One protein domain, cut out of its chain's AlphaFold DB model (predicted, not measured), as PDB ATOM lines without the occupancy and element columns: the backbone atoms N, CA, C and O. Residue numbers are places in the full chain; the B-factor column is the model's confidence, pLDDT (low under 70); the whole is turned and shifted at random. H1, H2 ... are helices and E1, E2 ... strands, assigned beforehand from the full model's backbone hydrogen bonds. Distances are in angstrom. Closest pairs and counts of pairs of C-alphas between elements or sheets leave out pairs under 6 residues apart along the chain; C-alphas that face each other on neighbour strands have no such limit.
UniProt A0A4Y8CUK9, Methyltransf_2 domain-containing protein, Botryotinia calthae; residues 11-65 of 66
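This is residues 11 to 65 of the 66 residues of the protein "Methyltransf_2 domain-containing protein" of Botryotinia calthae (UniProt A0A4Y8CUK9). The model is a flat, loose shape in which a two-strand hairpin, E1 and E2, has helix H2 packed on one side of it, mostly over E1. A second helix, H1, is set off at the other end of the flat shape and is joined to H2 by residues 24 to 29. The printed part has 55 residues, with two named helices and two named strands in the order H1, H2, E1, E2; the sheet order is E1 - E2, antiparallel, and the class is mixed, helices and strands. The whole is loose, with a radius of gyration of the C-alphas of 12.8 A, and the C-alphas span 34 by 30 by 13 A.

Begin with H1, residues 11 to 23, which is apart from H2, residues 30 to 39, with a short link between them. H1 is also apart from E1, residues 42 to 48, and from E2, residues 59 to 64. Go on to H2 and look at Arg 34: its C-alpha and that of Val 44 are the closest of H2 and E1, 6.4 A apart, and the two elements have 6 pairs of C-alphas within 8 A. H2 and E2 have 1 such pair, the C-alphas of Leu 37 and Ala 62, 7.8 A apart. A tight link of 2 residues leads from H2 to E1. E1 and E2 form a hairpin of antiparallel neighbours, with 160 degrees between their directions. Among its pairs within hydrogen-bond range are N 45 and O 61 at 2.9 A and N 43 and O 63 at 2.8 A. In both H1 and H2 every O i to N i+4 pair is within hydrogen-bond range.

Find C-alpha 11 at (-17.242, -30.140, 29.095); from there H1 runs 17.4 A to C-alpha 23 at (-3.277, -37.272, 36.745). H2 runs from Glu 30 to Lys 39, 14.3 A from first to last C-alpha. E1 runs 17.2 A from Phe 42 to Trp 48. E2 runs 16.6 A from Ile 59 to Val 64, where C-alpha 64 stands at (-18.386, -59.373, 43.154).

The two C-alphas farthest apart are those of Leu 14 and Arg 65, 34.4 A. The printed part runs from residue 11 to residue 65 without a cut. No link is long; E1 and E2 are joined by a short link of 10 residues. The mean pLDDT of the printed part is 96.2, and no printed residue is under 70.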
ATOM      1  N   TYR A  11     -17.547 -29.952  27.680       96.25
ATOM      2  CA  TYR A  11     -17.242 -30.140  29.095       96.25
ATOM      3  C   TYR A  11     -16.590 -31.504  29.349       96.25
ATOM      4  O   TYR A  11     -15.511 -31.554  29.940       96.25
ATOM      5  N   HIS A  12     -17.159 -32.585  28.800       96.19
ATOM      6  CA  HIS A  12     -16.567 -33.920  28.896       96.19
ATOM      7  C   HIS A  12     -15.133 -33.965  28.358       96.19
ATOM      8  O   HIS A  12     -14.241 -34.503  29.012       96.19
ATOM      9  N   ALA A  13     -14.901 -33.366  27.188       96.56
ATOM     10  CA  ALA A  13     -13.576 -33.336  26.574       96.56
ATOM     11  C   ALA A  13     -12.564 -32.520  27.396       96.56
ATOM     12  O   ALA A  13     -11.411 -32.926  27.540       96.56
ATOM     13  N   LEU A  14     -12.975 -31.376  27.951       97.50
ATOM     14  CA  LEU A  14     -12.102 -30.549  28.787       97.50
ATOM     15  C   LEU A  14     -11.749 -31.242  30.105       97.50
ATOM     16  O   LEU A  14     -10.603 -31.128  30.552       97.50
ATOM     17  N   LEU A  15     -12.691 -31.968  30.714       96.56
ATOM     18  CA  LEU A  15     -12.390 -32.733  31.919       96.56
ATOM     19  C   LEU A  15     -11.430 -33.888  31.619       96.56
ATOM     20  O   LEU A  15     -10.435 -34.023  32.325       96.56
ATOM     21  N   ASP A  16     -11.644 -34.648  30.540       97.56
ATOM     22  CA  ASP A  16     -10.730 -35.730  30.139       97.56
ATOM     23  C   ASP A  16      -9.305 -35.214  29.877       97.56
ATOM     24  O   ASP A  16      -8.332 -35.759  30.401       97.56
ATOM     25  N   LEU A  17      -9.166 -34.084  29.171       98.19
ATOM     26  CA  LEU A  17      -7.871 -33.422  28.975       98.19
ATOM     27  C   LEU A  17      -7.235 -32.967  30.296       98.19
ATOM     28  O   LEU A  17      -6.019 -33.068  30.461       98.19
ATOM     29  N   THR A  18      -8.041 -32.483  31.243       97.81
ATOM     30  CA  THR A  18      -7.568 -32.091  32.579       97.81
ATOM     31  C   THR A  18      -7.039 -33.312  33.331       97.81
ATOM     32  O   THR A  18      -5.908 -33.296  33.817       97.81
ATOM     33  N   MET A  19      -7.799 -34.408  33.358       97.56
ATOM     34  CA  MET A  19      -7.376 -35.657  33.995       97.56
ATOM     35  C   MET A  19      -6.119 -36.238  33.337       97.56
ATOM     36  O   MET A  19      -5.212 -36.697  34.036       97.56
ATOM     37  N   MET A  20      -6.012 -36.168  32.010       98.19
ATOM     38  CA  MET A  20      -4.819 -36.590  31.275       98.19
ATOM     39  C   MET A  20      -3.591 -35.759  31.666       98.19
ATOM     40  O   MET A  20      -2.539 -36.324  31.961       98.19
ATOM     41  N   ALA A  21      -3.725 -34.430  31.712       98.31
ATOM     42  CA  ALA A  21      -2.618 -33.514  31.980       98.31
ATOM     43  C   ALA A  21      -2.118 -33.562  33.432       98.31
ATOM     44  O   ALA A  21      -0.912 -33.469  33.664       98.31
ATOM     45  N   PHE A  22      -3.021 -33.696  34.409       97.88
ATOM     46  CA  PHE A  22      -2.671 -33.593  35.830       97.88
ATOM     47  C   PHE A  22      -2.528 -34.941  36.539       97.88
ATOM     48  O   PHE A  22      -1.821 -35.025  37.544       97.88
ATOM     49  N   ASN A  23      -3.170 -35.997  36.035       96.38
ATOM     50  CA  ASN A  23      -3.277 -37.272  36.745       96.38
ATOM     51  C   ASN A  23      -2.818 -38.474  35.913       96.38
ATOM     52  O   ASN A  23      -2.890 -39.599  36.412       96.38
ATOM     53  N   CYS A  24      -2.397 -38.271  34.656       97.12
ATOM     54  CA  CYS A  24      -2.282 -39.349  33.664       97.12
ATOM     55  C   CYS A  24      -3.568 -40.204  33.619       97.12
ATOM     56  O   CYS A  24      -3.520 -41.424  33.441       97.12
ATOM     57  N   GLY A  25      -4.708 -39.559  33.880       96.06
ATOM     58  CA  GLY A  25      -6.020 -40.173  33.973       96.06
ATOM     59  C   GLY A  25      -6.723 -40.228  32.625       96.06
ATOM     60  O   GLY A  25      -6.241 -39.700  31.627       96.06
ATOM     61  N   VAL A  26      -7.877 -40.889  32.625       96.31
ATOM     62  CA  VAL A  26      -8.788 -40.958  31.484       96.31
ATOM     63  C   VAL A  26     -10.210 -41.081  32.017       96.31
ATOM     64  O   VAL A  26     -10.475 -41.906  32.907       96.31
ATOM     65  N   GLU A  27     -11.107 -40.256  31.493       96.94
ATOM     66  CA  GLU A  27     -12.542 -40.404  31.692       96.94
ATOM     67  C   GLU A  27     -13.053 -41.574  30.846       96.94
ATOM     68  O   GLU A  27     -12.556 -41.857  29.757       96.94
ATOM     69  N   ARG A  28     -14.015 -42.335  31.368       97.38
ATOM     70  CA  ARG A  28     -14.387 -43.634  30.786       97.38
ATOM     71  C   ARG A  28     -15.804 -43.631  30.251       97.38
ATOM     72  O   ARG A  28     -16.715 -43.083  30.871       97.38
ATOM     73  N   THR A  29     -15.984 -44.331  29.137       97.44
ATOM     74  CA  THR A  29     -17.310 -44.705  28.658       97.44
ATOM     75  C   THR A  29     -17.877 -45.851  29.486       97.44
ATOM     76  O   THR A  29     -17.149 -46.549  30.203       97.44
ATOM     77  N   GLU A  30     -19.184 -46.087  29.366       96.94
ATOM     78  CA  GLU A  30     -19.841 -47.260  29.955       96.94
ATOM     79  C   GLU A  30     -19.110 -48.559  29.581       96.94
ATOM     80  O   GLU A  30     -18.845 -49.400  30.445       96.94
ATOM     81  N   LYS A  31     -18.738 -48.718  28.307       97.75
ATOM     82  CA  LYS A  31     -18.046 -49.915  27.829       97.75
ATOM     83  C   LYS A  31     -16.724 -50.117  28.564       97.75
ATOM     84  O   LYS A  31     -16.461 -51.209  29.067       97.75
ATOM     85  N   THR A  32     -15.907 -49.071  28.676       97.88
ATOM     86  CA  THR A  32     -14.616 -49.157  29.368       97.88
ATOM     87  C   THR A  32     -14.782 -49.415  30.866       97.88
ATOM     88  O   THR A  32     -13.995 -50.168  31.442       97.88
ATOM     89  N   TRP A  33     -15.813 -48.855  31.506       97.94
ATOM     90  CA  TRP A  33     -16.140 -49.175  32.898       97.94
ATOM     91  C   TRP A  33     -16.509 -50.647  33.086       97.94
ATOM     92  O   TRP A  33     -15.967 -51.298  33.982       97.94
ATOM     93  N   ARG A  34     -17.367 -51.198  32.218       97.94
ATOM     94  CA  ARG A  34     -17.730 -52.624  32.240       97.94
ATOM     95  C   ARG A  34     -16.504 -53.518  32.069       97.94
ATOM     96  O   ARG A  34     -16.346 -54.481  32.814       97.94
ATOM     97  N   GLU A  35     -15.619 -53.189  31.133       98.25
ATOM     98  CA  GLU A  35     -14.372 -53.929  30.914       98.25
ATOM     99  C   GLU A  35     -13.427 -53.861  32.121       98.25
ATOM    100  O   GLU A  35     -12.834 -54.875  32.496       98.25
ATOM    101  N   LEU A  36     -13.281 -52.686  32.739       98.06
ATOM    102  CA  LEU A  36     -12.437 -52.493  33.918       98.06
ATOM    103  C   LEU A  36     -12.950 -53.303  35.113       98.06
ATOM    104  O   LEU A  36     -12.182 -54.038  35.732       98.06
ATOM    105  N   LEU A  37     -14.245 -53.196  35.410       98.25
ATOM    106  CA  LEU A  37     -14.871 -53.905  36.523       98.25
ATOM    107  C   LEU A  37     -14.859 -55.420  36.300       98.25
ATOM    108  O   LEU A  37     -14.507 -56.162  37.215       98.25
ATOM    109  N   ALA A  38     -15.105 -55.886  35.073       98.19
ATOM    110  CA  ALA A  38     -14.984 -57.301  34.729       98.19
ATOM    111  C   ALA A  38     -13.566 -57.844  34.971       98.19
ATOM    112  O   ALA A  38     -13.412 -58.916  35.554       98.19
ATOM    113  N   LYS A  39     -12.523 -57.096  34.578       98.19
ATOM    114  CA  LYS A  39     -11.119 -57.462  34.851       98.19
ATOM    115  C   LYS A  39     -10.801 -57.512  36.344       98.19
ATOM    116  O   LYS A  39      -9.928 -58.273  36.746       98.19
ATOM    117  N   ALA A  40     -11.497 -56.715  37.148       98.06
ATOM    118  CA  ALA A  40     -11.348 -56.675  38.598       98.06
ATOM    119  C   ALA A  40     -12.226 -57.708  39.340       98.06
ATOM    120  O   ALA A  40     -12.231 -57.714  40.566       98.06
ATOM    121  N   GLY A  41     -12.946 -58.584  38.626       98.19
ATOM    122  CA  GLY A  41     -13.788 -59.619  39.236       98.19
ATOM    123  C   GLY A  41     -15.179 -59.137  39.648       98.19
ATOM    124  O   GLY A  41     -15.806 -59.761  40.496       98.19
ATOM    125  N   PHE A  42     -15.673 -58.050  39.056       98.56
ATOM    126  CA  PHE A  42     -17.007 -57.514  39.320       98.56
ATOM    127  C   PHE A  42     -17.959 -57.707  38.132       98.56
ATOM    128  O   PHE A  42     -17.562 -57.770  36.963       98.56
ATOM    129  N   GLU A  43     -19.246 -57.805  38.431       97.81
ATOM    130  CA  GLU A  43     -20.350 -57.768  37.478       97.81
ATOM    131  C   GLU A  43     -21.124 -56.467  37.662       97.81
ATOM    132  O   GLU A  43     -21.505 -56.126  38.775       97.81
ATOM    133  N   VAL A  44     -21.340 -55.734  36.569       97.94
ATOM    134  CA  VAL A  44     -22.117 -54.488  36.581       97.94
ATOM    135  C   VAL A  44     -23.601 -54.825  36.493       97.94
ATOM    136  O   VAL A  44     -24.042 -55.328  35.458       97.94
ATOM    137  N   THR A  45     -24.359 -54.500  37.538       97.88
ATOM    138  CA  THR A  45     -25.803 -54.768  37.651       97.88
ATOM    139  C   THR A  45     -26.662 -53.594  37.196       97.88
ATOM    140  O   THR A  45     -27.795 -53.801  36.765       97.88
ATOM    141  N   GLY A  46     -26.121 -52.372  37.200       97.69
ATOM    142  CA  GLY A  46     -26.850 -51.193  36.746       97.69
ATOM    143  C   GLY A  46     -25.959 -49.990  36.462       97.69
ATOM    144  O   GLY A  46     -24.860 -49.855  37.005       97.69
ATOM    145  N   ILE A  47     -26.440 -49.132  35.560       96.94
ATOM    146  CA  ILE A  47     -25.816 -47.862  35.186       96.94
ATOM    147  C   ILE A  47     -26.919 -46.815  35.075       96.94
ATOM    148  O   ILE A  47     -27.915 -47.039  34.387       96.94
ATOM    149  N   TRP A  48     -26.729 -45.677  35.738       96.25
ATOM    150  CA  TRP A  48     -27.679 -44.567  35.740       96.25
ATOM    151  C   TRP A  48     -26.950 -43.278  35.385       96.25
ATOM    152  O   TRP A  48     -25.960 -42.927  36.028       96.25
ATOM    153  N   VAL A  49     -27.453 -42.581  34.370       93.56
ATOM    154  CA  VAL A  49     -26.949 -41.284  33.908       93.56
ATOM    155  C   VAL A  49     -28.123 -40.298  33.921       93.56
ATOM    156  O   VAL A  49     -29.199 -40.672  33.451       93.56
ATOM    157  N   PRO A  50     -27.970 -39.079  34.467       90.75
ATOM    158  CA  PRO A  50     -29.039 -38.080  34.456       90.75
ATOM    159  C   PRO A  50     -29.395 -37.646  33.025       90.75
ATOM    160  O   PRO A  50     -28.541 -37.151  32.296       90.75
ATOM    161  N   GLU A  51     -30.656 -37.813  32.615       87.00
ATOM    162  CA  GLU A  51     -31.106 -37.433  31.262       87.00
ATOM    163  C   GLU A  51     -31.194 -35.909  31.080       87.00
ATOM    164  O   GLU A  51     -30.845 -35.389  30.021       87.00
ATOM    165  N   ASP A  52     -31.614 -35.191  32.126       91.81
ATOM    166  CA  ASP A  52     -31.790 -33.732  32.100       91.81
ATOM    167  C   ASP A  52     -30.470 -32.957  32.285       91.81
ATOM    168  O   ASP A  52     -30.402 -31.756  32.020       91.81
ATOM    169  N   GLU A  53     -29.409 -33.642  32.720       89.56
ATOM    170  CA  GLU A  53     -28.088 -33.067  32.990       89.56
ATOM    171  C   GLU A  53     -26.989 -33.957  32.379       89.56
ATOM    172  O   GLU A  53     -26.322 -34.708  33.090       89.56
ATOM    173  N   PRO A  54     -26.768 -33.889  31.053       83.12
ATOM    174  CA  PRO A  54     -25.900 -34.829  30.336       83.12
ATOM    175  C   PRO A  54     -24.413 -34.738  30.713       83.12
ATOM    176  O   PRO A  54     -23.654 -35.642  30.372       83.12
ATOM    177  N   ASP A  55     -24.010 -33.661  31.391       91.44
ATOM    178  CA  ASP A  55     -22.643 -33.416  31.869       91.44
ATOM    179  C   ASP A  55     -22.428 -33.839  33.338       91.44
ATOM    180  O   ASP A  55     -21.319 -33.720  33.868       91.44
ATOM    181  N   ALA A  56     -23.482 -34.300  34.020       92.38
ATOM    182  CA  ALA A  56     -23.415 -34.728  35.409       92.38
ATOM    183  C   ALA A  56     -22.771 -36.117  35.567       92.38
ATOM    184  O   ALA A  56     -22.643 -36.915  34.633       92.38
ATOM    185  N   ASP A  57     -22.367 -36.430  36.797       93.56
ATOM    186  CA  ASP A  57     -21.857 -37.754  37.124       93.56
ATOM    187  C   ASP A  57     -22.954 -38.826  37.058       93.56
ATOM    188  O   ASP A  57     -24.093 -38.617  37.472       93.56
ATOM    189  N   GLY A  58     -22.578 -40.009  36.564       94.38
ATOM    190  CA  GLY A  58     -23.411 -41.207  36.595       94.38
ATOM    191  C   GLY A  58     -23.014 -42.154  37.727       94.38
ATOM    192  O   GLY A  58     -21.923 -42.054  38.294       94.38
ATOM    193  N   ILE A  59     -23.889 -43.112  38.022       97.06
ATOM    194  CA  ILE A  59     -23.671 -44.162  39.024       97.06
ATOM    195  C   ILE A  59     -23.508 -45.503  38.311       97.06
ATOM    196  O   ILE A  59     -24.253 -45.814  37.383       97.06
ATOM    197  N   ILE A  60     -22.545 -46.304  38.771       98.12
ATOM    198  CA  ILE A  60     -22.355 -47.694  38.349       98.12
ATOM    199  C   ILE A  60     -22.505 -48.578  39.584       98.12
ATOM    200  O   ILE A  60     -21.739 -48.446  40.537       98.12
ATOM    201  N   GLU A  61     -23.482 -49.479  39.561       98.50
ATOM    202  CA  GLU A  61     -23.654 -50.516  40.578       98.50
ATOM    203  C   GLU A  61     -22.991 -51.798  40.083       98.50
ATOM    204  O   GLU A  61     -23.166 -52.210  38.931       98.50
ATOM    205  N   ALA A  62     -22.198 -52.413  40.954       98.38
ATOM    206  CA  ALA A  62     -21.525 -53.657  40.653       98.38
ATOM    207  C   ALA A  62     -21.412 -54.547  41.891       98.38
ATOM    208  O   ALA A  62     -21.251 -54.061  43.013       98.38
ATOM    209  N   ILE A  63     -21.444 -55.856  41.663       98.38
ATOM    210  CA  ILE A  63     -21.276 -56.900  42.676       98.38
ATOM    211  C   ILE A  63     -20.030 -57.731  42.368       98.38
ATOM    212  O   ILE A  63     -19.559 -57.758  41.232       98.38
ATOM    213  N   VAL A  64     -19.471 -58.403  43.373       98.06
ATOM    214  CA  VAL A  64     -18.386 -59.373  43.154       98.06
ATOM    215  C   VAL A  64     -18.949 -60.550  42.353       98.06
ATOM    216  O   VAL A  64     -20.013 -61.058  42.699       98.06
ATOM    217  N   ARG A  65     -18.256 -60.967  41.286       89.56
ATOM    218  CA  ARG A  65     -18.608 -62.176  40.527       89.56
ATOM    219  C   ARG A  65     -18.389 -63.404  41.405       89.56
ATOM    220  O   ARG A  65     -17.315 -63.537  41.989       89.56
TER     221      ARG A  65